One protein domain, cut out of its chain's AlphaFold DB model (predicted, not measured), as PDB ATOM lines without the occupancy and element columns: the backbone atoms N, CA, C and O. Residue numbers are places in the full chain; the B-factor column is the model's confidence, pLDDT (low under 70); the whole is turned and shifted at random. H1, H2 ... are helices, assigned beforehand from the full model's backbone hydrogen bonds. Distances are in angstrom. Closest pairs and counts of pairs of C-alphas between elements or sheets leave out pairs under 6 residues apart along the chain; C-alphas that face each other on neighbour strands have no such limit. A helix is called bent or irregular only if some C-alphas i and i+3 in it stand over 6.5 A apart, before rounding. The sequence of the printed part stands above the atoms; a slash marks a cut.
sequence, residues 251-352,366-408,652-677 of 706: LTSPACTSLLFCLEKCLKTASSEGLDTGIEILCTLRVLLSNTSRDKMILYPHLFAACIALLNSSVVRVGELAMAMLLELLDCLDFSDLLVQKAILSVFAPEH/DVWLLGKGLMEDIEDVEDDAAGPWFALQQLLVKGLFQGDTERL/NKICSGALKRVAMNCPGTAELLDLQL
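AT A GLANCE: This is residues 251 to 352, 366 to 408 and 652 to 677 of the 706 residues of the protein "Hypothetical protein" of Picochlorum oklahomense (UniProt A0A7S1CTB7). Two helical hairpins, H1 with H2 and H4 with H5, stand side by side, and H10 fits between H1 and H4, so that these five helices form a bundle round which contacts run from H1 to H2, H5, H4, H10 and back to H1. Short helices surround it: H3 and H6 at the end where H4 begins, H7 across H4 and H10, H8 and H9 on the side of H5, and H11 leading away from the beginning of H1. The printed part has 171 residues with eleven named helices, H1 to H11 in order along the chain, and no named strand; the class is all helix. The whole is compact, with a radius of gyration of the C-alphas of 15.3 A, and rounded, with spans of 40 by 37 by 35 A.

IN THESE COORDINATES: H1, residues 253 to 269, begins with C-alpha 253 at (244.861, 149.063, 179.493) and is 24.9 A long from first to last C-alpha. H2, residues 272 to 290, is the longest helix at 27.3 A. H3, residues 294 to 299, precedes H4, residues 301 to 310, 14.6 A. H5, residues 316 to 332, measures 24.5 A and begins with C-alpha 316 at (230.159, 140.035, 158.183). H6 is residues 338 to 346, H7 residues 369 to 375, H8 residues 393 to 401 and H9 residues 403 to 408. H10, residues 652 to 664, measures 18.0 A, and H11, residues 669 to 677, ends with C-alpha 677 at (258.041, 156.907, 168.810). H9 is irregular, with C-alphas 404 and 407 7.3 A apart; H3 and H8 are only just irregular, with 6.8 A between C-alphas 295 and 298 and 6.9 A between C-alphas 395 and 398.

HOW THE PARTS SIT: In the hairpin of H1 and H2 the helices touch at a shallow tilt of 24 degrees, opposite ways, the closest C-alphas being those of Cys 266 and Gly 274, 4.5 A. H2 touches H5 at 14 degrees, a shallow tilt, the same way, Arg 286 to Met 325 being the closest C-alphas at 6.2 A. H4 and H5, the other hairpin, touch with C-alphas 307 and 322 closest, 4.9 A. H10 touches H4 at a shallow tilt of 11 degrees, opposite ways, C-alphas 309 and 655 being closest at 5.1 A, and touches H1 with C-alphas 264 and 656 closest, 4.7 A. H1 and H4 are close but not clearly touching, and H2 and H4 are apart. H5 is the hub, touching five helices; its residues 329 to 332 alone touch H3, with C-alphas 294 and 332 closest, 5.5 A. H6 touches H4 at a steep tilt of 58 degrees, C-alphas 301 and 344 being closest at 4.9 A. H7 touches H10 at a steep tilt of 61 degrees, C-alphas 374 and 658 being closest at 5.3 A. H9 touches H5, C-alphas 320 and 405 being closest at 5.8 A, while H8 and H9 touch only at the corner, with C-alphas 400 and 406 closest, 4.3 A. Residues 254 to 258 of H1 alone touch H11, C-alphas 257 and 669 being closest at 6.9 A. In H1, H2, H4, H5, H6, H7, H10 and H11 every O i to N i+4 pair is within hydrogen-bond range; the count is 0 of 2 in H3, 0 of 5 in H8 and 0 of 2 in H9, where O i to N i+3 pairs within range number 2 of 3, 4 of 6 and 1 of 3.

THE WHOLE: The C-alphas farthest apart are those of Gly 403 and Asp 674, 43.9 A. Residues 353 to 365 and 409 to 651 are not printed; the gaps are 21.9 A between C-alphas 352 and 366 and 21.0 A between C-alphas 408 and 652. Of the links printed whole, that from H7 to H8, residues 376 to 392, is long and the others are tight. The mean pLDDT of the printed part is 80.5; 33 residues are under 70, among them 348 to 352, 376 to 388 and 667 to 677.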
ATOM      1  N   LEU A 251     242.950 141.071 180.621       91.19
ATOM      2  CA  LEU A 251     242.912 142.359 179.932       91.19
ATOM      3  C   LEU A 251     243.611 143.443 180.766       91.19
ATOM      4  O   LEU A 251     243.363 143.581 181.966       91.19
ATOM      5  N   THR A 252     244.462 144.229 180.107       90.31
ATOM      6  CA  THR A 252     245.139 145.406 180.667       90.31
ATOM      7  C   THR A 252     244.916 146.612 179.756       90.31
ATOM      8  O   THR A 252     244.683 146.443 178.557       90.31
ATOM      9  N   SER A 253     245.008 147.835 180.298       87.31
ATOM     10  CA  SER A 253     244.861 149.063 179.493       87.31
ATOM     11  C   SER A 253     245.853 149.105 178.319       87.31
ATOM     12  O   SER A 253     245.404 149.291 177.190       87.31
ATOM     13  N   PRO A 254     247.163 148.816 178.512       87.00
ATOM     14  CA  PRO A 254     248.114 148.804 177.403       87.00
ATOM     15  C   PRO A 254     247.774 147.790 176.313       87.00
ATOM     16  O   PRO A 254     247.803 148.137 175.136       87.00
ATOM     17  N   ALA A 255     247.385 146.566 176.691       90.69
ATOM     18  CA  ALA A 255     246.995 145.545 175.723       90.69
ATOM     19  C   ALA A 255     245.758 145.954 174.924       90.69
ATOM     20  O   ALA A 255     245.761 145.869 173.698       90.69
ATOM     21  N   CYS A 256     244.735 146.467 175.611       90.75
ATOM     22  CA  CYS A 256     243.531 146.982 174.975       90.75
ATOM     23  C   CYS A 256     243.872 148.079 173.957       90.75
ATOM     24  O   CYS A 256     243.468 147.999 172.800       90.75
ATOM     25  N   THR A 257     244.652 149.082 174.360       87.81
ATOM     26  CA  THR A 257     245.021 150.210 173.499       87.81
ATOM     27  C   THR A 257     245.845 149.767 172.289       87.81
ATOM     28  O   THR A 257     245.517 150.152 171.166       87.81
ATOM     29  N   SER A 258     246.871 148.931 172.477       89.81
ATOM     30  CA  SER A 258     247.701 148.432 171.371       89.81
ATOM     31  C   SER A 258     246.887 147.629 170.356       89.81
ATOM     32  O   SER A 258     247.006 147.869 169.156       89.81
ATOM     33  N   LEU A 259     246.010 146.734 170.822       94.31
ATOM     34  CA  LEU A 259     245.150 145.934 169.947       94.31
ATOM     35  C   LEU A 259     244.144 146.806 169.181       94.31
ATOM     36  O   LEU A 259     243.972 146.612 167.979       94.31
ATOM     37  N   LEU A 260     243.531 147.804 169.828       93.19
ATOM     38  CA  LEU A 260     242.599 148.721 169.162       93.19
ATOM     39  C   LEU A 260     243.284 149.582 168.087       93.19
ATOM     40  O   LEU A 260     242.696 149.787 167.027       93.19
ATOM     41  N   PHE A 261     244.523 150.038 168.306       90.62
ATOM     42  CA  PHE A 261     245.294 150.740 167.269       90.62
ATOM     43  C   PHE A 261     245.680 149.828 166.102       90.62
ATOM     44  O   PHE A 261     245.570 150.232 164.944       90.62
ATOM     45  N   CYS A 262     246.100 148.590 166.372       91.88
ATOM     46  CA  CYS A 262     246.373 147.627 165.306       91.88
ATOM     47  C   CYS A 262     245.110 147.344 164.479       91.88
ATOM     48  O   CYS A 262     245.171 147.334 163.249       91.88
ATOM     49  N   LEU A 263     243.959 147.190 165.140       93.31
ATOM     50  CA  LEU A 263     242.675 146.964 164.482       93.31
ATOM     51  C   LEU A 263     242.231 148.172 163.645       93.31
ATOM     52  O   LEU A 263     241.791 148.000 162.510       93.31
ATOM     53  N   GLU A 264     242.387 149.389 164.171       92.06
ATOM     54  CA  GLU A 264     242.126 150.630 163.432       92.06
ATOM     55  C   GLU A 264     242.904 150.673 162.119       92.06
ATOM     56  O   GLU A 264     242.316 150.956 161.069       92.06
ATOM     57  N   LYS A 265     244.193 150.321 162.161       89.19
ATOM     58  CA  LYS A 265     245.064 150.303 160.987       89.19
ATOM     59  C   LYS A 265     244.635 149.244 159.968       89.19
ATOM     60  O   LYS A 265     244.629 149.526 158.770       89.19
ATOM     61  N   CYS A 266     244.246 148.057 160.434       89.12
ATOM     62  CA  CYS A 266     243.708 146.981 159.596       89.12
ATOM     63  C   CYS A 266     242.431 147.405 158.854       89.12
ATOM     64  O   CYS A 266     242.294 147.141 157.659       89.12
ATOM     65  N   LEU A 267     241.508 148.088 159.540       87.12
ATOM     66  CA  LEU A 267     240.251 148.551 158.939       87.12
ATOM     67  C   LEU A 267     240.431 149.777 158.043       87.12
ATOM     68  O   LEU A 267     239.672 149.943 157.092       87.12
ATOM     69  N   LYS A 268     241.435 150.619 158.317       85.44
ATOM     70  CA  LYS A 268     241.735 151.801 157.502       85.44
ATOM     71  C   LYS A 268     242.118 151.427 156.073       85.44
ATOM     72  O   LYS A 268     241.668 152.069 155.130       85.44
ATOM     73  N   THR A 269     242.977 150.418 155.924       79.19
ATOM     74  CA  THR A 269     243.427 149.944 154.610       79.19
ATOM     75  C   THR A 269     242.462 148.930 154.006       79.19
ATOM     76  O   THR A 269     242.339 148.873 152.786       79.19
ATOM     77  N   ALA A 270     241.786 148.138 154.849       81.25
ATOM     78  CA  ALA A 270     240.821 147.106 154.468       81.25
ATOM     79  C   ALA A 270     241.325 146.143 153.368       81.25
ATOM     80  O   ALA A 270     240.536 145.624 152.577       81.25
ATOM     81  N   SER A 271     242.638 145.886 153.307       86.12
ATOM     82  CA  SER A 271     243.208 144.852 152.433       86.12
ATOM     83  C   SER A 271     242.835 143.455 152.938       86.12
ATOM     84  O   SER A 271     242.578 143.286 154.128       86.12
ATOM     85  N   SER A 272     242.848 142.432 152.072       85.75
ATOM     86  CA  SER A 272     242.537 141.047 152.484       85.75
ATOM     87  C   SER A 272     243.381 140.603 153.683       85.75
ATOM     88  O   SER A 272     242.836 140.180 154.694       85.75
ATOM     89  N   GLU A 273     244.703 140.792 153.617       85.69
ATOM     90  CA  GLU A 273     245.620 140.440 154.713       85.69
ATOM     91  C   GLU A 273     245.412 141.302 155.968       85.69
ATOM     92  O   GLU A 273     245.559 140.823 157.098       85.69
ATOM     93  N   GLY A 274     245.068 142.582 155.785       87.94
ATOM     94  CA  GLY A 274     244.753 143.490 156.883       87.94
ATOM     95  C   GLY A 274     243.496 143.050 157.625       87.94
ATOM     96  O   GLY A 274     243.500 142.999 158.853       87.94
ATOM     97  N   LEU A 275     242.455 142.662 156.894       89.19
ATOM     98  CA  LEU A 275     241.213 142.139 157.454       89.19
ATOM     99  C   LEU A 275     241.409 140.762 158.102       89.19
ATOM    100  O   LEU A 275     240.883 140.549 159.193       89.19
ATOM    101  N   ASP A 276     242.212 139.870 157.506       89.69
ATOM    102  CA  ASP A 276     242.585 138.595 158.135       89.69
ATOM    103  C   ASP A 276     243.236 138.843 159.510       89.69
ATOM    104  O   ASP A 276     242.826 138.268 160.517       89.69
ATOM    105  N   THR A 277     244.191 139.777 159.569       90.88
ATOM    106  CA  THR A 277     244.854 140.190 160.819       90.88
ATOM    107  C   THR A 277     243.866 140.848 161.792       90.88
ATOM    108  O   THR A 277     243.921 140.616 162.998       90.88
ATOM    109  N   GLY A 278     242.920 141.643 161.284       91.81
ATOM    110  CA  GLY A 278     241.873 142.277 162.086       91.81
ATOM    111  C   GLY A 278     240.986 141.262 162.813       91.81
ATOM    112  O   GLY A 278     240.661 141.459 163.984       91.81
ATOM    113  N   ILE A 279     240.647 140.146 162.163       91.62
ATOM    114  CA  ILE A 279     239.898 139.052 162.796       91.62
ATOM    115  C   ILE A 279     240.710 138.371 163.897       91.62
ATOM    116  O   ILE A 279     240.153 138.079 164.955       91.62
ATOM    117  N   GLU A 280     242.013 138.166 163.710       92.81
ATOM    118  CA  GLU A 280     242.884 137.612 164.757       92.81
ATOM    119  C   GLU A 280     242.969 138.535 165.982       92.81
ATOM    120  O   GLU A 280     242.892 138.072 167.125       92.81
ATOM    121  N   ILE A 281     243.043 139.851 165.758       95.44
ATOM    122  CA  ILE A 281     243.004 140.853 166.830       95.44
ATOM    123  C   ILE A 281     241.664 140.802 167.575       95.44
ATOM    124  O   ILE A 281     241.650 140.807 168.806       95.44
ATOM    125  N   LEU A 282     240.537 140.708 166.862       95.50
ATOM    126  CA  LEU A 282     239.211 140.587 167.479       95.50
ATOM    127  C   LEU A 282     239.064 139.294 168.286       95.50
ATOM    128  O   LEU A 282     238.542 139.321 169.398       95.50
ATOM    129  N   CYS A 283     239.573 138.174 167.773       93.62
ATOM    130  CA  CYS A 283     239.611 136.916 168.518       93.62
ATOM    131  C   CYS A 283     240.472 137.037 169.782       93.62
ATOM    132  O   CYS A 283     240.057 136.595 170.851       93.62
ATOM    133  N   THR A 284     241.618 137.716 169.692       95.69
ATOM    134  CA  THR A 284     242.475 138.005 170.853       95.69
ATOM    135  C   THR A 284     241.735 138.840 171.897       95.69
ATOM    136  O   THR A 284     241.744 138.500 173.077       95.69
ATOM    137  N   LEU A 285     241.047 139.909 171.483       96.19
ATOM    138  CA  LEU A 285     240.251 140.748 172.385       96.19
ATOM    139  C   LEU A 285     239.136 139.955 173.079       96.19
ATOM    140  O   LEU A 285     238.895 140.170 174.265       96.19
ATOM    141  N   ARG A 286     238.499 139.009 172.380       93.94
ATOM    142  CA  ARG A 286     237.519 138.088 172.978       93.94
ATOM    143  C   ARG A 286     238.132 137.168 174.025       93.94
ATOM    144  O   ARG A 286     237.583 137.052 175.115       93.94
ATOM    145  N   VAL A 287     239.292 136.569 173.747       93.12
ATOM    146  CA  VAL A 287     240.006 135.754 174.745       93.12
ATOM    147  C   VAL A 287     240.322 136.594 175.990       93.12
ATOM    148  O   VAL A 287     240.040 136.168 177.110       93.12
ATOM    149  N   LEU A 288     240.806 137.828 175.815       94.19
ATOM    150  CA  LEU A 288     241.071 138.739 176.934       94.19
ATOM    151  C   LEU A 288     239.817 139.089 177.742       94.19
ATOM    152  O   LEU A 288     239.894 139.178 178.971       94.19
ATOM    153  N   LEU A 289     238.677 139.290 177.075       92.06
ATOM    154  CA  LEU A 289     237.390 139.492 177.742       92.06
ATOM    155  C   LEU A 289     237.008 138.258 178.564       92.06
ATOM    156  O   LEU A 289     236.746 138.391 179.757       92.06
ATOM    157  N   SER A 290     237.085 137.060 177.984       90.69
ATOM    158  CA  SER A 290     236.748 135.816 178.688       90.69
ATOM    159  C   SER A 290     237.633 135.544 179.917       90.69
ATOM    160  O   SER A 290     237.148 135.038 180.927       90.69
ATOM    161  N   ASN A 291     238.902 135.965 179.881       91.44
ATOM    162  CA  ASN A 291     239.851 135.813 180.991       91.44
ATOM    163  C   ASN A 291     239.719 136.896 182.074       91.44
ATOM    164  O   ASN A 291     240.359 136.822 183.127       91.44
ATOM    165  N   THR A 292     238.934 137.944 181.829       92.19
ATOM    166  CA  THR A 292     238.815 139.075 182.750       92.19
ATOM    167  C   THR A 292     237.616 138.884 183.674       92.19
ATOM    168  O   THR A 292     236.504 138.590 183.252       92.19
ATOM    169  N   SER A 293     237.819 139.079 184.978       90.50
ATOM    170  CA  SER A 293     236.733 138.992 185.962       90.50
ATOM    171  C   SER A 293     235.653 140.047 185.696       90.50
ATOM    172  O   SER A 293     235.998 141.215 185.496       90.50
ATOM    173  N   ARG A 294     234.371 139.671 185.812       89.25
ATOM    174  CA  ARG A 294     233.210 140.551 185.547       89.25
ATOM    175  C   ARG A 294     233.303 141.910 186.257       89.25
ATOM    176  O   ARG A 294     233.097 142.940 185.626       89.25
ATOM    177  N   ASP A 295     233.744 141.930 187.517       87.06
ATOM    178  CA  ASP A 295     233.879 143.156 188.328       87.06
ATOM    179  C   ASP A 295     234.886 144.173 187.763       87.06
ATOM    180  O   ASP A 295     234.805 145.368 188.046       87.06
ATOM    181  N   LYS A 296     235.851 143.714 186.958       89.69
ATOM    182  CA  LYS A 296     236.870 144.568 186.332       89.69
ATOM    183  C   LYS A 296     236.430 145.106 184.971       89.69
ATOM    184  O   LYS A 296     237.105 145.987 184.448       89.69
ATOM    185  N   MET A 297     235.311 144.644 184.408       90.06
ATOM    186  CA  MET A 297     234.858 145.063 183.072       90.06
ATOM    187  C   MET A 297     234.539 146.553 182.988       90.06
ATOM    188  O   MET A 297     234.794 147.188 181.968       90.06
ATOM    189  N   ILE A 298     234.073 147.145 184.091       90.12
ATOM    190  CA  ILE A 298     233.824 148.589 184.189       90.12
ATOM    191  C   ILE A 298     235.090 149.440 183.966       90.12
ATOM    192  O   ILE A 298     234.980 150.618 183.633       90.12
ATOM    193  N   LEU A 299     236.289 148.860 184.125       89.38
ATOM    194  CA  LEU A 299     237.566 149.542 183.890       89.38
ATOM    195  C   LEU A 299     237.905 149.680 182.400       89.38
ATOM    196  O   LEU A 299     238.799 150.451 182.060       89.38
ATOM    197  N   TYR A 300     237.191 148.968 181.521       89.25
ATOM    198  CA  TYR A 300     237.456 148.923 180.081       89.25
ATOM    199  C   TYR A 300     236.250 149.377 179.233       89.25
ATOM    200  O   TYR A 300     235.859 148.682 178.291       89.25
ATOM    201  N   PRO A 301     235.652 150.558 179.508       86.12
ATOM    202  CA  PRO A 301     234.482 151.046 178.772       86.12
ATOM    203  C   PRO A 301     234.764 151.279 177.277       86.12
ATOM    204  O   PRO A 301     233.846 151.279 176.455       86.12
ATOM    205  N   HIS A 302     236.034 151.441 176.903       86.69
ATOM    206  CA  HIS A 302     236.490 151.588 175.522       86.69
ATOM    207  C   HIS A 302     236.180 150.364 174.659       86.69
ATOM    208  O   HIS A 302     235.904 150.536 173.476       86.69
ATOM    209  N   LEU A 303     236.148 149.149 175.223       91.94
ATOM    210  CA  LEU A 303     235.768 147.956 174.458       91.94
ATOM    211  C   LEU A 303     234.300 147.985 174.042       91.94
ATOM    212  O   LEU A 303     233.980 147.607 172.919       91.94
ATOM    213  N   PHE A 304     233.420 148.505 174.898       92.06
ATOM    214  CA  PHE A 304     232.017 148.700 174.544       92.06
ATOM    215  C   PHE A 304     231.874 149.696 173.386       92.06
ATOM    216  O   PHE A 304     231.212 149.405 172.390       92.06
ATOM    217  N   ALA A 305     232.567 150.835 173.463       89.44
ATOM    218  CA  ALA A 305     232.589 151.819 172.382       89.44
ATOM    219  C   ALA A 305     233.199 151.256 171.081       89.44
ATOM    220  O   ALA A 305     232.690 151.529 169.995       89.44
ATOM    221  N   ALA A 306     234.249 150.434 171.183       92.62
ATOM    222  CA  ALA A 306     234.854 149.752 170.045       92.62
ATOM    223  C   ALA A 306     233.886 148.758 169.388       92.62
ATOM    224  O   ALA A 306     233.792 148.735 168.164       92.62
ATOM    225  N   CYS A 307     233.113 147.991 170.167       94.44
ATOM    226  CA  CYS A 307     232.085 147.103 169.619       94.44
ATOM    227  C   CYS A 307     231.057 147.897 168.808       94.44
ATOM    228  O   CYS A 307     230.786 147.550 167.665       94.44
ATOM    229  N   ILE A 308     230.551 149.010 169.352       89.88
ATOM    230  CA  ILE A 308     229.603 149.890 168.650       89.88
ATOM    231  C   ILE A 308     230.197 150.431 167.347       89.88
ATOM    232  O   ILE A 308     229.517 150.438 166.320       89.88
ATOM    233  N   ALA A 309     231.462 150.859 167.371       88.19
ATOM    234  CA  ALA A 309     232.174 151.292 166.172       88.19
ATOM    235  C   ALA A 309     232.176 150.190 165.100       88.19
ATOM    236  O   ALA A 309     231.760 150.418 163.966       88.19
ATOM    237  N   LEU A 310     232.578 148.980 165.488       91.44
ATOM    238  CA  LEU A 310     232.716 147.817 164.611       91.44
ATOM    239  C   LEU A 310     231.386 147.279 164.081       91.44
ATOM    240  O   LEU A 310     231.363 146.709 162.989       91.44
ATOM    241  N   LEU A 311     230.276 147.503 164.792       88.38
ATOM    242  CA  LEU A 311     228.942 147.171 164.294       88.38
ATOM    243  C   LEU A 311     228.588 147.928 163.015       88.38
ATOM    244  O   LEU A 311     227.622 147.546 162.376       88.38
ATOM    245  N   ASN A 312     229.342 148.936 162.572       81.75
ATOM    246  CA  ASN A 312     229.140 149.527 161.248       81.75
ATOM    247  C   ASN A 312     229.852 148.778 160.119       81.75
ATOM    248  O   ASN A 312     229.459 148.948 158.975       81.75
ATOM    249  N   SER A 313     230.791 147.869 160.390       84.44
ATOM    250  CA  SER A 313     231.600 147.237 159.336       84.44
ATOM    251  C   SER A 313     230.752 146.474 158.313       84.44
ATOM    252  O   SER A 313     229.810 145.765 158.673       84.44
ATOM    253  N   SER A 314     231.104 146.587 157.033       79.06
ATOM    254  CA  SER A 314     230.501 145.795 155.953       79.06
ATOM    255  C   SER A 314     231.017 144.350 155.917       79.06
ATOM    256  O   SER A 314     230.460 143.506 155.218       79.06
ATOM    257  N   VAL A 315     232.052 144.025 156.698       84.06
ATOM    258  CA  VAL A 315     232.606 142.673 156.792       84.06
ATOM    259  C   VAL A 315     231.810 141.865 157.818       84.06
ATOM    260  O   VAL A 315     231.900 142.113 159.020       84.06
ATOM    261  N   VAL A 316     231.066 140.855 157.350       86.19
ATOM    262  CA  VAL A 316     230.159 140.035 158.183       86.19
ATOM    263  C   VAL A 316     230.862 139.477 159.422       86.19
ATOM    264  O   VAL A 316     230.367 139.655 160.532       86.19
ATOM    265  N   ARG A 317     232.057 138.890 159.263       87.31
ATOM    266  CA  ARG A 317     232.825 138.310 160.378       87.31
ATOM    267  C   ARG A 317     233.266 139.348 161.417       87.31
ATOM    268  O   ARG A 317     233.320 139.038 162.604       87.31
ATOM    269  N   VAL A 318     233.564 140.581 160.996       90.19
ATOM    270  CA  VAL A 318     233.887 141.680 161.925       90.19
ATOM    271  C   VAL A 318     232.653 142.031 162.752       90.19
ATOM    272  O   VAL A 318     232.745 142.112 163.975       90.19
ATOM    273  N   GLY A 319     231.496 142.173 162.098       89.81
ATOM    274  CA  GLY A 319     230.220 142.405 162.775       89.81
ATOM    275  C   GLY A 319     229.844 141.272 163.734       89.81
ATOM    276  O   GLY A 319     229.436 141.540 164.859       89.81
ATOM    277  N   GLU A 320     230.039 140.017 163.328       91.31
ATOM    278  CA  GLU A 320     229.806 138.824 164.152       91.31
ATOM    279  C   GLU A 320     230.630 138.849 165.445       91.31
ATOM    280  O   GLU A 320     230.074 138.737 166.539       91.31
ATOM    281  N   LEU A 321     231.950 139.044 165.342       92.75
ATOM    282  CA  LEU A 321     232.827 139.095 166.516       92.75
ATOM    283  C   LEU A 321     232.537 140.313 167.395       92.75
ATOM    284  O   LEU A 321     232.566 140.189 168.618       92.75
ATOM    285  N   ALA A 322     232.214 141.460 166.795       94.38
ATOM    286  CA  ALA A 322     231.810 142.652 167.534       94.38
ATOM    287  C   ALA A 322     230.499 142.438 168.305       94.38
ATOM    288  O   ALA A 322     230.404 142.849 169.458       94.38
ATOM    289  N   MET A 323     229.507 141.763 167.712       94.38
ATOM    290  CA  MET A 323     228.266 141.392 168.402       94.38
ATOM    291  C   MET A 323     228.519 140.392 169.529       94.38
ATOM    292  O   MET A 323     227.955 140.547 170.609       94.38
ATOM    293  N   ALA A 324     229.391 139.406 169.317       94.75
ATOM    294  CA  ALA A 324     229.743 138.446 170.357       94.75
ATOM    295  C   ALA A 324     230.438 139.125 171.553       94.75
ATOM    296  O   ALA A 324     230.045 138.909 172.696       94.75
ATOM    297  N   MET A 325     231.399 140.021 171.299       95.50
ATOM    298  CA  MET A 325     232.012 140.854 172.346       95.50
ATOM    299  C   MET A 325     230.988 141.756 173.043       95.50
ATOM    300  O   MET A 325     231.016 141.905 174.263       95.50
ATOM    301  N   LEU A 326     230.075 142.361 172.278       95.81
ATOM    302  CA  LEU A 326     229.014 143.202 172.821       95.81
ATOM    303  C   LEU A 326     228.107 142.411 173.769       95.81
ATOM    304  O   LEU A 326     227.764 142.929 174.824       95.81
ATOM    305  N   LEU A 327     227.746 141.175 173.425       95.62
ATOM    306  CA  LEU A 327     226.958 140.290 174.284       95.62
ATOM    307  C   LEU A 327     227.666 140.003 175.610       95.62
ATOM    308  O   LEU A 327     227.080 140.235 176.668       95.62
ATOM    309  N   GLU A 328     228.940 139.605 175.555       93.69
ATOM    310  CA  GLU A 328     229.767 139.367 176.746       93.69
ATOM    311  C   GLU A 328     229.804 140.615 177.657       93.69
ATOM    312  O   GLU A 328     229.660 140.521 178.879       93.69
ATOM    313  N   LEU A 329     229.920 141.809 177.064       94.19
ATOM    314  CA  LEU A 329     229.904 143.083 177.788       94.19
ATOM    315  C   LEU A 329     228.520 143.447 178.345       94.19
ATOM    316  O   LEU A 329     228.438 143.915 179.481       94.19
ATOM    317  N   LEU A 330     227.438 143.238 177.592       93.31
ATOM    318  CA  LEU A 330     226.065 143.501 178.042       93.31
ATOM    319  C   LEU A 330     225.650 142.580 179.197       93.31
ATOM    320  O   LEU A 330     224.840 142.983 180.032       93.31
ATOM    321  N   ASP A 331     226.203 141.372 179.274       91.38
ATOM    322  CA  ASP A 331     225.959 140.464 180.395       91.38
ATOM    323  C   ASP A 331     226.772 140.840 181.647       91.38
ATOM    324  O   ASP A 331     226.344 140.547 182.768       91.38
ATOM    325  N   CYS A 332     227.906 141.530 181.483       90.56
ATOM    326  CA  CYS A 332     228.759 141.974 182.591       90.56
ATOM    327  C   CYS A 332     228.423 143.376 183.123       90.56
ATOM    328  O   CYS A 332     228.655 143.653 184.299       90.56
ATOM    329  N   LEU A 333     227.920 144.276 182.276       91.31
ATOM    330  CA  LEU A 333     227.684 145.680 182.616       91.31
ATOM    331  C   LEU A 333     226.197 145.933 182.892       91.31
ATOM    332  O   LEU A 333     225.349 145.673 182.044       91.31
ATOM    333  N   ASP A 334     225.865 146.499 184.054       90.31
ATOM    334  CA  ASP A 334     224.508 146.985 184.335       90.31
ATOM    335  C   ASP A 334     224.385 148.456 183.935       90.31
ATOM    336  O   ASP A 334     224.924 149.347 184.593       90.31
ATOM    337  N   PHE A 335     223.646 148.735 182.864       88.94
ATOM    338  CA  PHE A 335     223.447 150.105 182.388       88.94
ATOM    339  C   PHE A 335     222.510 150.924 183.269       88.94
ATOM    340  O   PHE A 335     222.374 152.130 183.058       88.94
ATOM    341  N   SER A 336     221.887 150.313 184.273       84.44
ATOM    342  CA  SER A 336     221.148 151.023 185.315       84.44
ATOM    343  C   SER A 336     222.083 151.652 186.352       84.44
ATOM    344  O   SER A 336     221.689 152.616 187.014       84.44
ATOM    345  N   ASP A 337     223.317 151.151 186.481       85.00
ATOM    346  CA  ASP A 337     224.317 151.681 187.406       85.00
ATOM    347  C   ASP A 337     224.912 152.997 186.882       85.00
ATOM    348  O   ASP A 337     225.460 153.098 185.780       85.00
ATOM    349  N   LEU A 338     224.842 154.035 187.717       82.69
ATOM    350  CA  LEU A 338     225.389 155.354 187.430       82.69
ATOM    351  C   LEU A 338     226.917 155.337 187.250       82.69
ATOM    352  O   LEU A 338     227.444 156.172 186.512       82.69
ATOM    353  N   LEU A 339     227.641 154.439 187.925       84.62
ATOM    354  CA  LEU A 339     229.089 154.296 187.747       84.62
ATOM    355  C   LEU A 339     229.415 153.749 186.359       84.62
ATOM    356  O   LEU A 339     230.270 154.319 185.682       84.62
ATOM    357  N   VAL A 340     228.688 152.722 185.909       87.38
ATOM    358  CA  VAL A 340     228.822 152.155 184.559       87.38
ATOM    359  C   VAL A 340     228.487 153.209 183.504       87.38
ATOM    360  O   VAL A 340     229.277 153.428 182.586       87.38
ATOM    361  N   GLN A 341     227.382 153.944 183.674       82.38
ATOM    362  CA  GLN A 341     227.014 155.053 182.783       82.38
ATOM    363  C   GLN A 341     228.118 156.106 182.687       82.38
ATOM    364  O   GLN A 341     228.518 156.492 181.590       82.38
ATOM    365  N   LYS A 342     228.648 156.560 183.826       80.81
ATOM    366  CA  LYS A 342     229.733 157.548 183.845       80.81
ATOM    367  C   LYS A 342     231.012 157.010 183.212       80.81
ATOM    368  O   LYS A 342     231.662 157.763 182.497       80.81
ATOM    369  N   ALA A 343     231.358 155.745 183.446       84.00
ATOM    370  CA  ALA A 343     232.531 155.112 182.851       84.00
ATOM    371  C   ALA A 343     232.418 155.065 181.319       84.00
ATOM    372  O   ALA A 343     233.320 155.545 180.633       84.00
ATOM    373  N   ILE A 344     231.288 154.597 180.778       83.69
ATOM    374  CA  ILE A 344     231.042 154.543 179.326       83.69
ATOM    375  C   ILE A 344     231.077 155.943 178.707       83.69
ATOM    376  O   ILE A 344     231.762 156.165 177.710       83.69
ATOM    377  N   LEU A 345     230.402 156.915 179.321       78.31
ATOM    378  CA  LEU A 345     230.381 158.289 178.811       78.31
ATOM    379  C   LEU A 345     231.743 158.994 178.939       78.31
ATOM    380  O   LEU A 345     232.039 159.895 178.153       78.31
ATOM    381  N   SER A 346     232.591 158.591 179.892       77.50
ATOM    382  CA  SER A 346     233.925 159.177 180.081       77.50
ATOM    383  C   SER A 346     234.886 158.904 178.925       77.50
ATOM    384  O   SER A 346     235.802 159.699 178.716       77.50
ATOM    385  N   VAL A 347     234.632 157.859 178.124       74.62
ATOM    386  CA  VAL A 347     235.373 157.572 176.880       74.62
ATOM    387  C   VAL A 347     235.345 158.775 175.921       74.62
ATOM    388  O   VAL A 347     236.216 158.895 175.066       74.62
ATOM    389  N   PHE A 348     234.394 159.703 176.084       65.00
ATOM    390  CA  PHE A 348     234.196 160.866 175.215       65.00
ATOM    391  C   PHE A 348     234.303 162.212 175.950       65.00
ATOM    392  O   PHE A 348     233.655 163.177 175.543       65.00
ATOM    393  N   ALA A 349     235.077 162.301 177.043       54.34
ATOM    394  CA  ALA A 349     235.136 163.504 177.881       54.34
ATOM    395  C   ALA A 349     235.245 164.836 177.077       54.34
ATOM    396  O   ALA A 349     235.988 164.941 176.098       54.34
ATOM    397  N   PRO A 350     234.504 165.890 177.480       42.31
ATOM    398  CA  PRO A 350     233.707 166.699 176.558       42.31
ATOM    399  C   PRO A 350     234.240 168.127 176.340       42.31
ATOM    400  O   PRO A 350     233.464 169.081 176.290       42.31
ATOM    401  N   GLU A 351     235.555 168.325 176.205       38.62
ATOM    402  CA  GLU A 351     236.090 169.690 176.018       38.62
ATOM    403  C   GLU A 351     236.400 170.080 174.570       38.62
ATOM    404  O   GLU A 351     236.401 171.279 174.262       38.62
ATOM    405  N   HIS A 352     236.602 169.100 173.682       38.00
ATOM    406  CA  HIS A 352     237.026 169.348 172.299       38.00
ATOM    407  C   HIS A 352     236.069 168.798 171.231       38.00
ATOM    408  O   HIS A 352     235.869 169.489 170.237       38.00
ATOM    409  N   ASP A 366     216.426 164.328 170.620       51.09
ATOM    410  CA  ASP A 366     216.205 162.921 170.256       51.09
ATOM    411  C   ASP A 366     217.456 162.211 169.680       51.09
ATOM    412  O   ASP A 366     217.357 161.078 169.221       51.09
ATOM    413  N   VAL A 367     218.643 162.836 169.679       62.09
ATOM    414  CA  VAL A 367     219.862 162.230 169.096       62.09
ATOM    415  C   VAL A 367     220.616 161.361 170.110       62.09
ATOM    416  O   VAL A 367     220.887 161.781 171.238       62.09
ATOM    417  N   TRP A 368     221.028 160.162 169.692       72.88
ATOM    418  CA  TRP A 368     221.872 159.270 170.487       72.88
ATOM    419  C   TRP A 368     223.297 159.821 170.583       72.88
ATOM    420  O   TRP A 368     224.094 159.708 169.654       72.88
ATOM    421  N   LEU A 369     223.625 160.412 171.736       67.56
ATOM    422  CA  LEU A 369     224.902 161.097 171.972       67.56
ATOM    423  C   LEU A 369     226.129 160.214 171.716       67.56
ATOM    424  O   LEU A 369     227.096 160.682 171.117       67.56
ATOM    425  N   LEU A 370     226.089 158.952 172.162       73.38
ATOM    426  CA  LEU A 370     227.194 158.012 171.974       73.38
ATOM    427  C   LEU A 370     227.372 157.649 170.493       73.38
ATOM    428  O   LEU A 370     228.494 157.695 169.998       73.38
ATOM    429  N   GLY A 371     226.282 157.356 169.777       73.31
ATOM    430  CA  GLY A 371     226.324 157.076 168.338       73.31
ATOM    431  C   GLY A 371     226.839 158.267 167.535       73.31
ATOM    432  O   GLY A 371     227.787 158.129 166.767       73.31
ATOM    433  N   LYS A 372     226.296 159.459 167.798       70.38
ATOM    434  CA  LYS A 372     226.739 160.723 167.195       70.38
ATOM    435  C   LYS A 372     228.237 160.971 167.404       70.38
ATOM    436  O   LYS A 372     228.967 161.149 166.435       70.38
ATOM    437  N   GLY A 373     228.712 160.919 168.652       69.94
ATOM    438  CA  GLY A 373     230.127 161.149 168.970       69.94
ATOM    439  C   GLY A 373     231.073 160.091 168.389       69.94
ATOM    440  O   GLY A 373     232.243 160.372 168.127       69.94
ATOM    441  N   LEU A 374     230.575 158.872 168.162       73.94
ATOM    442  CA  LEU A 374     231.340 157.815 167.513       73.94
ATOM    443  C   LEU A 374     231.398 157.958 165.995       73.94
ATOM    444  O   LEU A 374     232.417 157.562 165.437       73.94
ATOM    445  N   MET A 375     230.373 158.503 165.335       73.25
ATOM    446  CA  MET A 375     230.179 158.326 163.888       73.25
ATOM    447  C   MET A 375     230.194 159.611 163.048       73.25
ATOM    448  O   MET A 375     230.411 159.506 161.848       73.25
ATOM    449  N   GLU A 376     229.992 160.803 163.618       63.31
ATOM    450  CA  GLU A 376     229.781 162.025 162.811       63.31
ATOM    451  C   GLU A 376     231.057 162.818 162.446       63.31
ATOM    452  O   GLU A 376     231.027 163.612 161.515       63.31
ATOM    453  N   ASP A 377     232.204 162.578 163.092       55.75
ATOM    454  CA  ASP A 377     233.447 163.343 162.852       55.75
ATOM    455  C   ASP A 377     234.424 162.633 161.893       55.75
ATOM    456  O   ASP A 377     235.583 162.375 162.247       55.75
ATOM    457  N   ILE A 378     233.988 162.213 160.707       54.75
ATOM    458  CA  ILE A 378     234.892 161.569 159.738       54.75
ATOM    459  C   ILE A 378     235.113 162.522 158.571       54.75
ATOM    460  O   ILE A 378     234.227 162.724 157.747       54.75
ATOM    461  N   GLU A 379     236.311 163.111 158.528       49.81
ATOM    462  CA  GLU A 379     236.808 163.833 157.356       49.81
ATOM    463  C   GLU A 379     236.601 162.943 156.110       49.81
ATOM    464  O   GLU A 379     236.939 161.760 156.139       49.81
ATOM    465  N   ASP A 380     236.020 163.501 155.043       48.34
ATOM    466  CA  ASP A 380     235.764 162.845 153.744       48.34
ATOM    467  C   ASP A 380     234.527 161.922 153.620       48.34
ATOM    468  O   ASP A 380     234.413 161.210 152.618       48.34
ATOM    469  N   VAL A 381     233.584 161.927 154.571       51.69
ATOM    470  CA  VAL A 381     232.242 161.333 154.369       51.69
ATOM    471  C   VAL A 381     231.277 162.436 153.914       51.69
ATOM    472  O   VAL A 381     231.245 163.501 154.524       51.69
ATOM    473  N   GLU A 382     230.532 162.226 152.820       50.47
ATOM    474  CA  GLU A 382     229.544 163.207 152.338       50.47
ATOM    475  C   GLU A 382     228.492 163.491 153.434       50.47
ATOM    476  O   GLU A 382     228.030 162.559 154.092       50.47
ATOM    477  N   ASP A 383     228.108 164.765 153.623       45.25
ATOM    478  CA  ASP A 383     227.193 165.238 154.690       45.25
ATOM    479  C   ASP A 383     225.850 164.464 154.743       45.25
ATOM    480  O   ASP A 383     225.204 164.411 155.789       45.25
ATOM    481  N   ASP A 384     225.452 163.817 153.641       45.19
ATOM    482  CA  ASP A 384     224.210 163.042 153.505       45.19
ATOM    483  C   ASP A 384     224.337 161.553 153.919       45.19
ATOM    484  O   ASP A 384     223.333 160.836 153.969       45.19
ATOM    485  N   ALA A 385     225.546 161.050 154.208       44.12
ATOM    486  CA  ALA A 385     225.785 159.643 154.567       44.12
ATOM    487  C   ALA A 385     225.722 159.373 156.085       44.12
ATOM    488  O   ALA A 385     225.408 158.256 156.507       44.12
ATOM    489  N   ALA A 386     225.951 160.387 156.924       51.03
ATOM    490  CA  ALA A 386     225.795 160.294 158.376       51.03
ATOM    491  C   ALA A 386     224.346 160.623 158.777       51.03
ATOM    492  O   ALA A 386     224.028 161.718 159.234       51.03
ATOM    493  N   GLY A 387     223.438 159.664 158.577       53.00
ATOM    494  CA  GLY A 387     222.063 159.790 159.060       53.00
ATOM    495  C   GLY A 387     222.015 159.970 160.588       53.00
ATOM    496  O   GLY A 387     222.921 159.515 161.292       53.00
ATOM    497  N   PRO A 388     220.969 160.606 161.144       57.03
ATOM    498  CA  PRO A 388     220.869 160.774 162.587       57.03
ATOM    499  C   PRO A 388     220.834 159.408 163.288       57.03
ATOM    500  O   PRO A 388     219.992 158.562 162.986       57.03
ATOM    501  N   TRP A 389     221.752 159.200 164.233       70.56
ATOM    502  CA  TRP A 389     221.815 158.006 165.075       70.56
ATOM    503  C   TRP A 389     220.872 158.183 166.269       70.56
ATOM    504  O   TRP A 389     221.013 159.139 167.033       70.56
ATOM    505  N   PHE A 390     219.918 157.271 166.455       71.12
ATOM    506  CA  PHE A 390     218.893 157.368 167.506       71.12
ATOM    507  C   PHE A 390     218.967 156.257 168.548       71.12
ATOM    508  O   PHE A 390     218.565 156.489 169.685       71.12
ATOM    509  N   ALA A 391     219.453 155.067 168.192       81.81
ATOM    510  CA  ALA A 391     219.513 153.930 169.104       81.81
ATOM    511  C   ALA A 391     220.562 152.895 168.680       81.81
ATOM    512  O   ALA A 391     220.747 152.659 167.493       81.81
ATOM    513  N   LEU A 392     221.181 152.197 169.631       88.62
ATOM    514  CA  LEU A 392     222.140 151.114 169.370       88.62
ATOM    515  C   LEU A 392     221.544 149.999 168.493       88.62
ATOM    516  O   LEU A 392     222.209 149.471 167.603       88.62
ATOM    517  N   GLN A 393     220.267 149.685 168.717       90.94
ATOM    518  CA  GLN A 393     219.466 148.689 167.998       90.94
ATOM    519  C   GLN A 393     219.543 148.841 166.477       90.94
ATOM    520  O   GLN A 393     219.447 147.861 165.743       90.94
ATOM    521  N   GLN A 394     219.750 150.066 166.004       84.50
ATOM    522  CA  GLN A 394     219.894 150.397 164.594       84.50
ATOM    523  C   GLN A 394     221.056 149.679 163.915       84.50
ATOM    524  O   GLN A 394     220.921 149.241 162.776       84.50
ATOM    525  N   LEU A 395     222.170 149.531 164.628       85.44
ATOM    526  CA  LEU A 395     223.392 148.917 164.115       85.44
ATOM    527  C   LEU A 395     223.296 147.390 164.038       85.44
ATOM    528  O   LEU A 395     224.055 146.756 163.311       85.44
ATOM    529  N   LEU A 396     222.360 146.805 164.786       90.75
ATOM    530  CA  LEU A 396     222.174 145.360 164.881       90.75
ATOM    531  C   LEU A 396     221.313 144.806 163.745       90.75
ATOM    532  O   LEU A 396     221.529 143.671 163.336       90.75
ATOM    533  N   VAL A 397     220.378 145.595 163.198       88.56
ATOM    534  CA  VAL A 397     219.378 145.137 162.208       88.56
ATOM    535  C   VAL A 397     220.009 144.346 161.062       88.56
ATOM    536  O   VAL A 397     219.477 143.316 160.662       88.56
ATOM    537  N   LYS A 398     221.171 144.779 160.567       84.31
ATOM    538  CA  LYS A 398     221.849 144.105 159.459       84.31
ATOM    539  C   LYS A 398     222.251 142.660 159.732       84.31
ATOM    540  O   LYS A 398     222.311 141.864 158.797       84.31
ATOM    541  N   GLY A 399     222.522 142.323 160.990       87.50
ATOM    542  CA  GLY A 399     222.907 140.977 161.381       87.50
ATOM    543  C   GLY A 399     221.767 139.967 161.212       87.50
ATOM    544  O   GLY A 399     222.038 138.775 161.105       87.50
ATOM    545  N   LEU A 400     220.513 140.423 161.081       90.81
ATOM    546  CA  LEU A 400     219.368 139.564 160.761       90.81
ATOM    547  C   LEU A 400     219.413 139.009 159.328       90.81
ATOM    548  O   LEU A 400     218.823 137.967 159.060       90.81
ATOM    549  N   PHE A 401     220.093 139.691 158.399       87.75
ATOM    550  CA  PHE A 401     220.100 139.319 156.978       87.75
ATOM    551  C   PHE A 401     221.191 138.303 156.606       87.75
ATOM    552  O   PHE A 401     221.302 137.932 155.440       87.75
ATOM    553  N   GLN A 402     222.005 137.855 157.564       85.31
ATOM    554  CA  GLN A 402     223.063 136.867 157.346       85.31
ATOM    555  C   GLN A 402     222.843 135.674 158.276       85.31
ATOM    556  O   GLN A 402     222.695 135.850 159.485       85.31
ATOM    557  N   GLY A 403     222.843 134.457 157.722       83.56
ATOM    558  CA  GLY A 403     222.530 133.245 158.490       83.56
ATOM    559  C   GLY A 403     223.457 133.019 159.690       83.56
ATOM    560  O   GLY A 403     222.993 132.630 160.759       83.56
ATOM    561  N   ASP A 404     224.744 133.350 159.547       81.31
ATOM    562  CA  ASP A 404     225.747 133.185 160.608       81.31
ATOM    563  C   ASP A 404     225.565 134.171 161.775       81.31
ATOM    564  O   ASP A 404     225.988 133.891 162.896       81.31
ATOM    565  N   THR A 405     224.917 135.319 161.544       89.50
ATOM    566  CA  THR A 405     224.764 136.378 162.556       89.50
ATOM    567  C   THR A 405     223.336 136.558 163.053       89.50
ATOM    568  O   THR A 405     223.136 137.263 164.042       89.50
ATOM    569  N   GLU A 406     222.350 135.927 162.414       91.38
ATOM    570  CA  GLU A 406     220.926 136.064 162.742       91.38
ATOM    571  C   GLU A 406     220.674 135.783 164.227       91.38
ATOM    572  O   GLU A 406     220.113 136.613 164.946       91.38
ATOM    573  N   ARG A 407     221.173 134.639 164.711       91.62
ATOM    574  CA  ARG A 407     221.011 134.223 166.105       91.62
ATOM    575  C   ARG A 407     221.658 135.204 167.080       91.62
ATOM    576  O   ARG A 407     221.002 135.667 168.008       91.62
ATOM    577  N   LEU A 408     222.920 135.559 166.827       93.50
ATOM    578  CA  LEU A 408     223.665 136.521 167.647       93.50
ATOM    579  C   LEU A 408     222.960 137.880 167.709       93.50
ATOM    580  O   LEU A 408     222.986 138.552 168.737       93.50
ATOM    581  N   ASN A 652     233.961 150.799 156.558       75.94
ATOM    582  CA  ASN A 652     235.264 150.482 157.152       75.94
ATOM    583  C   ASN A 652     236.042 151.749 157.530       75.94
ATOM    584  O   ASN A 652     236.690 151.768 158.578       75.94
ATOM    585  N   LYS A 653     235.911 152.832 156.749       76.38
ATOM    586  CA  LYS A 653     236.439 154.153 157.127       76.38
ATOM    587  C   LYS A 653     235.754 154.676 158.386       76.38
ATOM    588  O   LYS A 653     236.441 155.166 159.281       76.38
ATOM    589  N   ILE A 654     234.433 154.502 158.486       77.44
ATOM    590  CA  ILE A 654     233.661 154.856 159.680       77.44
ATOM    591  C   ILE A 654     234.158 154.084 160.900       77.44
ATOM    592  O   ILE A 654     234.500 154.693 161.915       77.44
ATOM    593  N   CYS A 655     234.295 152.763 160.779       85.12
ATOM    594  CA  CYS A 655     234.816 151.918 161.852       85.12
ATOM    595  C   CYS A 655     236.230 152.333 162.265       85.12
ATOM    596  O   CYS A 655     236.495 152.506 163.451       85.12
ATOM    597  N   SER A 656     237.136 152.520 161.303       86.50
ATOM    598  CA  SER A 656     238.522 152.917 161.559       86.50
ATOM    599  C   SER A 656     238.600 154.284 162.254       86.50
ATOM    600  O   SER A 656     239.215 154.404 163.314       86.50
ATOM    601  N   GLY A 657     237.895 155.299 161.743       84.19
ATOM    602  CA  GLY A 657     237.846 156.629 162.356       84.19
ATOM    603  C   GLY A 657     237.272 156.610 163.776       84.19
ATOM    604  O   GLY A 657     237.825 157.237 164.684       84.19
ATOM    605  N   ALA A 658     236.206 155.838 163.996       85.19
ATOM    606  CA  ALA A 658     235.608 155.644 165.311       85.19
ATOM    607  C   ALA A 658     236.563 154.920 166.280       85.19
ATOM    608  O   ALA A 658     236.766 155.387 167.403       85.19
ATOM    609  N   LEU A 659     237.219 153.839 165.846       89.31
ATOM    610  CA  LEU A 659     238.219 153.126 166.647       89.31
ATOM    611  C   LEU A 659     239.404 154.014 167.008       89.31
ATOM    612  O   LEU A 659     239.853 153.982 168.152       89.31
ATOM    613  N   LYS A 660     239.878 154.848 166.076       86.88
ATOM    614  CA  LYS A 660     240.950 155.813 166.341       86.88
ATOM    615  C   LYS A 660     240.579 156.740 167.493       86.88
ATOM    616  O   LYS A 660     241.389 156.943 168.394       86.88
ATOM    617  N   ARG A 661     239.354 157.280 167.497       83.62
ATOM    618  CA  ARG A 661     238.846 158.125 168.593       83.62
ATOM    619  C   ARG A 661     238.808 157.367 169.917       83.62
ATOM    620  O   ARG A 661     239.300 157.873 170.923       83.62
ATOM    621  N   VAL A 662     238.275 156.146 169.908       86.44
ATOM    622  CA  VAL A 662     238.203 155.292 171.104       86.44
ATOM    623  C   VAL A 662     239.603 154.999 171.658       86.44
ATOM    624  O   VAL A 662     239.835 155.170 172.855       86.44
ATOM    625  N   ALA A 663     240.554 154.620 170.804       83.75
ATOM    626  CA  ALA A 663     241.927 154.309 171.197       83.75
ATOM    627  C   ALA A 663     242.675 155.543 171.737       83.75
ATOM    628  O   ALA A 663     243.368 155.458 172.753       83.75
ATOM    629  N   MET A 664     242.485 156.715 171.120       81.19
ATOM    630  CA  MET A 664     243.078 157.981 171.579       81.19
ATOM    631  C   MET A 664     242.581 158.410 172.963       81.19
ATOM    632  O   MET A 664     243.339 159.003 173.726       81.19
ATOM    633  N   ASN A 665     241.342 158.064 173.310       76.06
ATOM    634  CA  ASN A 665     240.749 158.388 174.606       76.06
ATOM    635  C   ASN A 665     241.005 157.316 175.685       76.06
ATOM    636  O   ASN A 665     240.447 157.408 176.782       76.06
ATOM    637  N   CYS A 666     241.820 156.291 175.406       73.31
ATOM    638  CA  CYS A 666     242.228 155.314 176.416       73.31
ATOM    639  C   CYS A 666     243.206 155.941 177.441       73.31
ATOM    640  O   CYS A 666     244.129 156.674 177.070       73.31
ATOM    641  N   PRO A 667     243.053 155.664 178.749       62.69
ATOM    642  CA  PRO A 667     244.028 156.076 179.755       62.69
ATOM    643  C   PRO A 667     245.410 155.466 179.470       62.69
ATOM    644  O   PRO A 667     245.534 154.251 179.315       62.69
ATOM    645  N   GLY A 668     246.452 156.304 179.432       59.94
ATOM    646  CA  GLY A 668     247.834 155.874 179.164       59.94
ATOM    647  C   GLY A 668     248.247 155.878 177.685       59.94
ATOM    648  O   GLY A 668     249.398 155.574 177.380       59.94
ATOM    649  N   THR A 669     247.368 156.284 176.758       63.81
ATOM    650  CA  THR A 669     247.689 156.333 175.319       63.81
ATOM    651  C   THR A 669     248.876 157.243 174.983       63.81
ATOM    652  O   THR A 669     249.656 156.915 174.095       63.81
ATOM    653  N   ALA A 670     249.070 158.350 175.709       56.78
ATOM    654  CA  ALA A 670     250.208 159.248 175.490       56.78
ATOM    655  C   ALA A 670     251.569 158.559 175.730       56.78
ATOM    656  O   ALA A 670     252.487 158.728 174.935       56.78
ATOM    657  N   GLU A 671     251.675 157.725 176.769       52.91
ATOM    658  CA  GLU A 671     252.908 156.992 177.103       52.91
ATOM    659  C   GLU A 671     253.193 155.862 176.099       52.91
ATOM    660  O   GLU A 671     254.345 155.598 175.755       52.91
ATOM    661  N   LEU A 672     252.142 155.219 175.576       54.31
ATOM    662  CA  LEU A 672     252.257 154.182 174.545       54.31
ATOM    663  C   LEU A 672     252.662 154.747 173.181       54.31
ATOM    664  O   LEU A 672     253.469 154.132 172.484       54.31
ATOM    665  N   LEU A 673     252.136 155.918 172.809       55.34
ATOM    666  CA  LEU A 673     252.541 156.621 171.591       55.34
ATOM    667  C   LEU A 673     254.005 157.077 171.675       55.34
ATOM    668  O   LEU A 673     254.729 156.932 170.693       55.34
ATOM    669  N   ASP A 674     254.468 157.531 172.845       42.25
ATOM    670  CA  ASP A 674     255.881 157.867 173.064       42.25
ATOM    671  C   ASP A 674     256.791 156.629 172.977       42.25
ATOM    672  O   ASP A 674     257.849 156.696 172.353       42.25
ATOM    673  N   LEU A 675     256.376 155.469 173.500       42.50
ATOM    674  CA  LEU A 675     257.133 154.210 173.384       42.50
ATOM    675  C   LEU A 675     257.203 153.671 171.945       42.50
ATOM    676  O   LEU A 675     258.206 153.066 171.563       42.50
ATOM    677  N   GLN A 676     256.171 153.905 171.127       42.03
ATOM    678  CA  GLN A 676     256.211 153.603 169.690       42.03
ATOM    679  C   GLN A 676     257.050 154.615 168.888       42.03
ATOM    680  O   GLN A 676     257.470 154.305 167.770       42.03
ATOM    681  N   LEU A 677     257.321 155.800 169.450       32.38
ATOM    682  CA  LEU A 677     258.041 156.907 168.810       32.38
ATOM    683  C   LEU A 677     259.446 157.166 169.368       32.38
ATOM    684  O   LEU A 677     260.119 158.051 168.846       32.38
TER     685      LEU A 677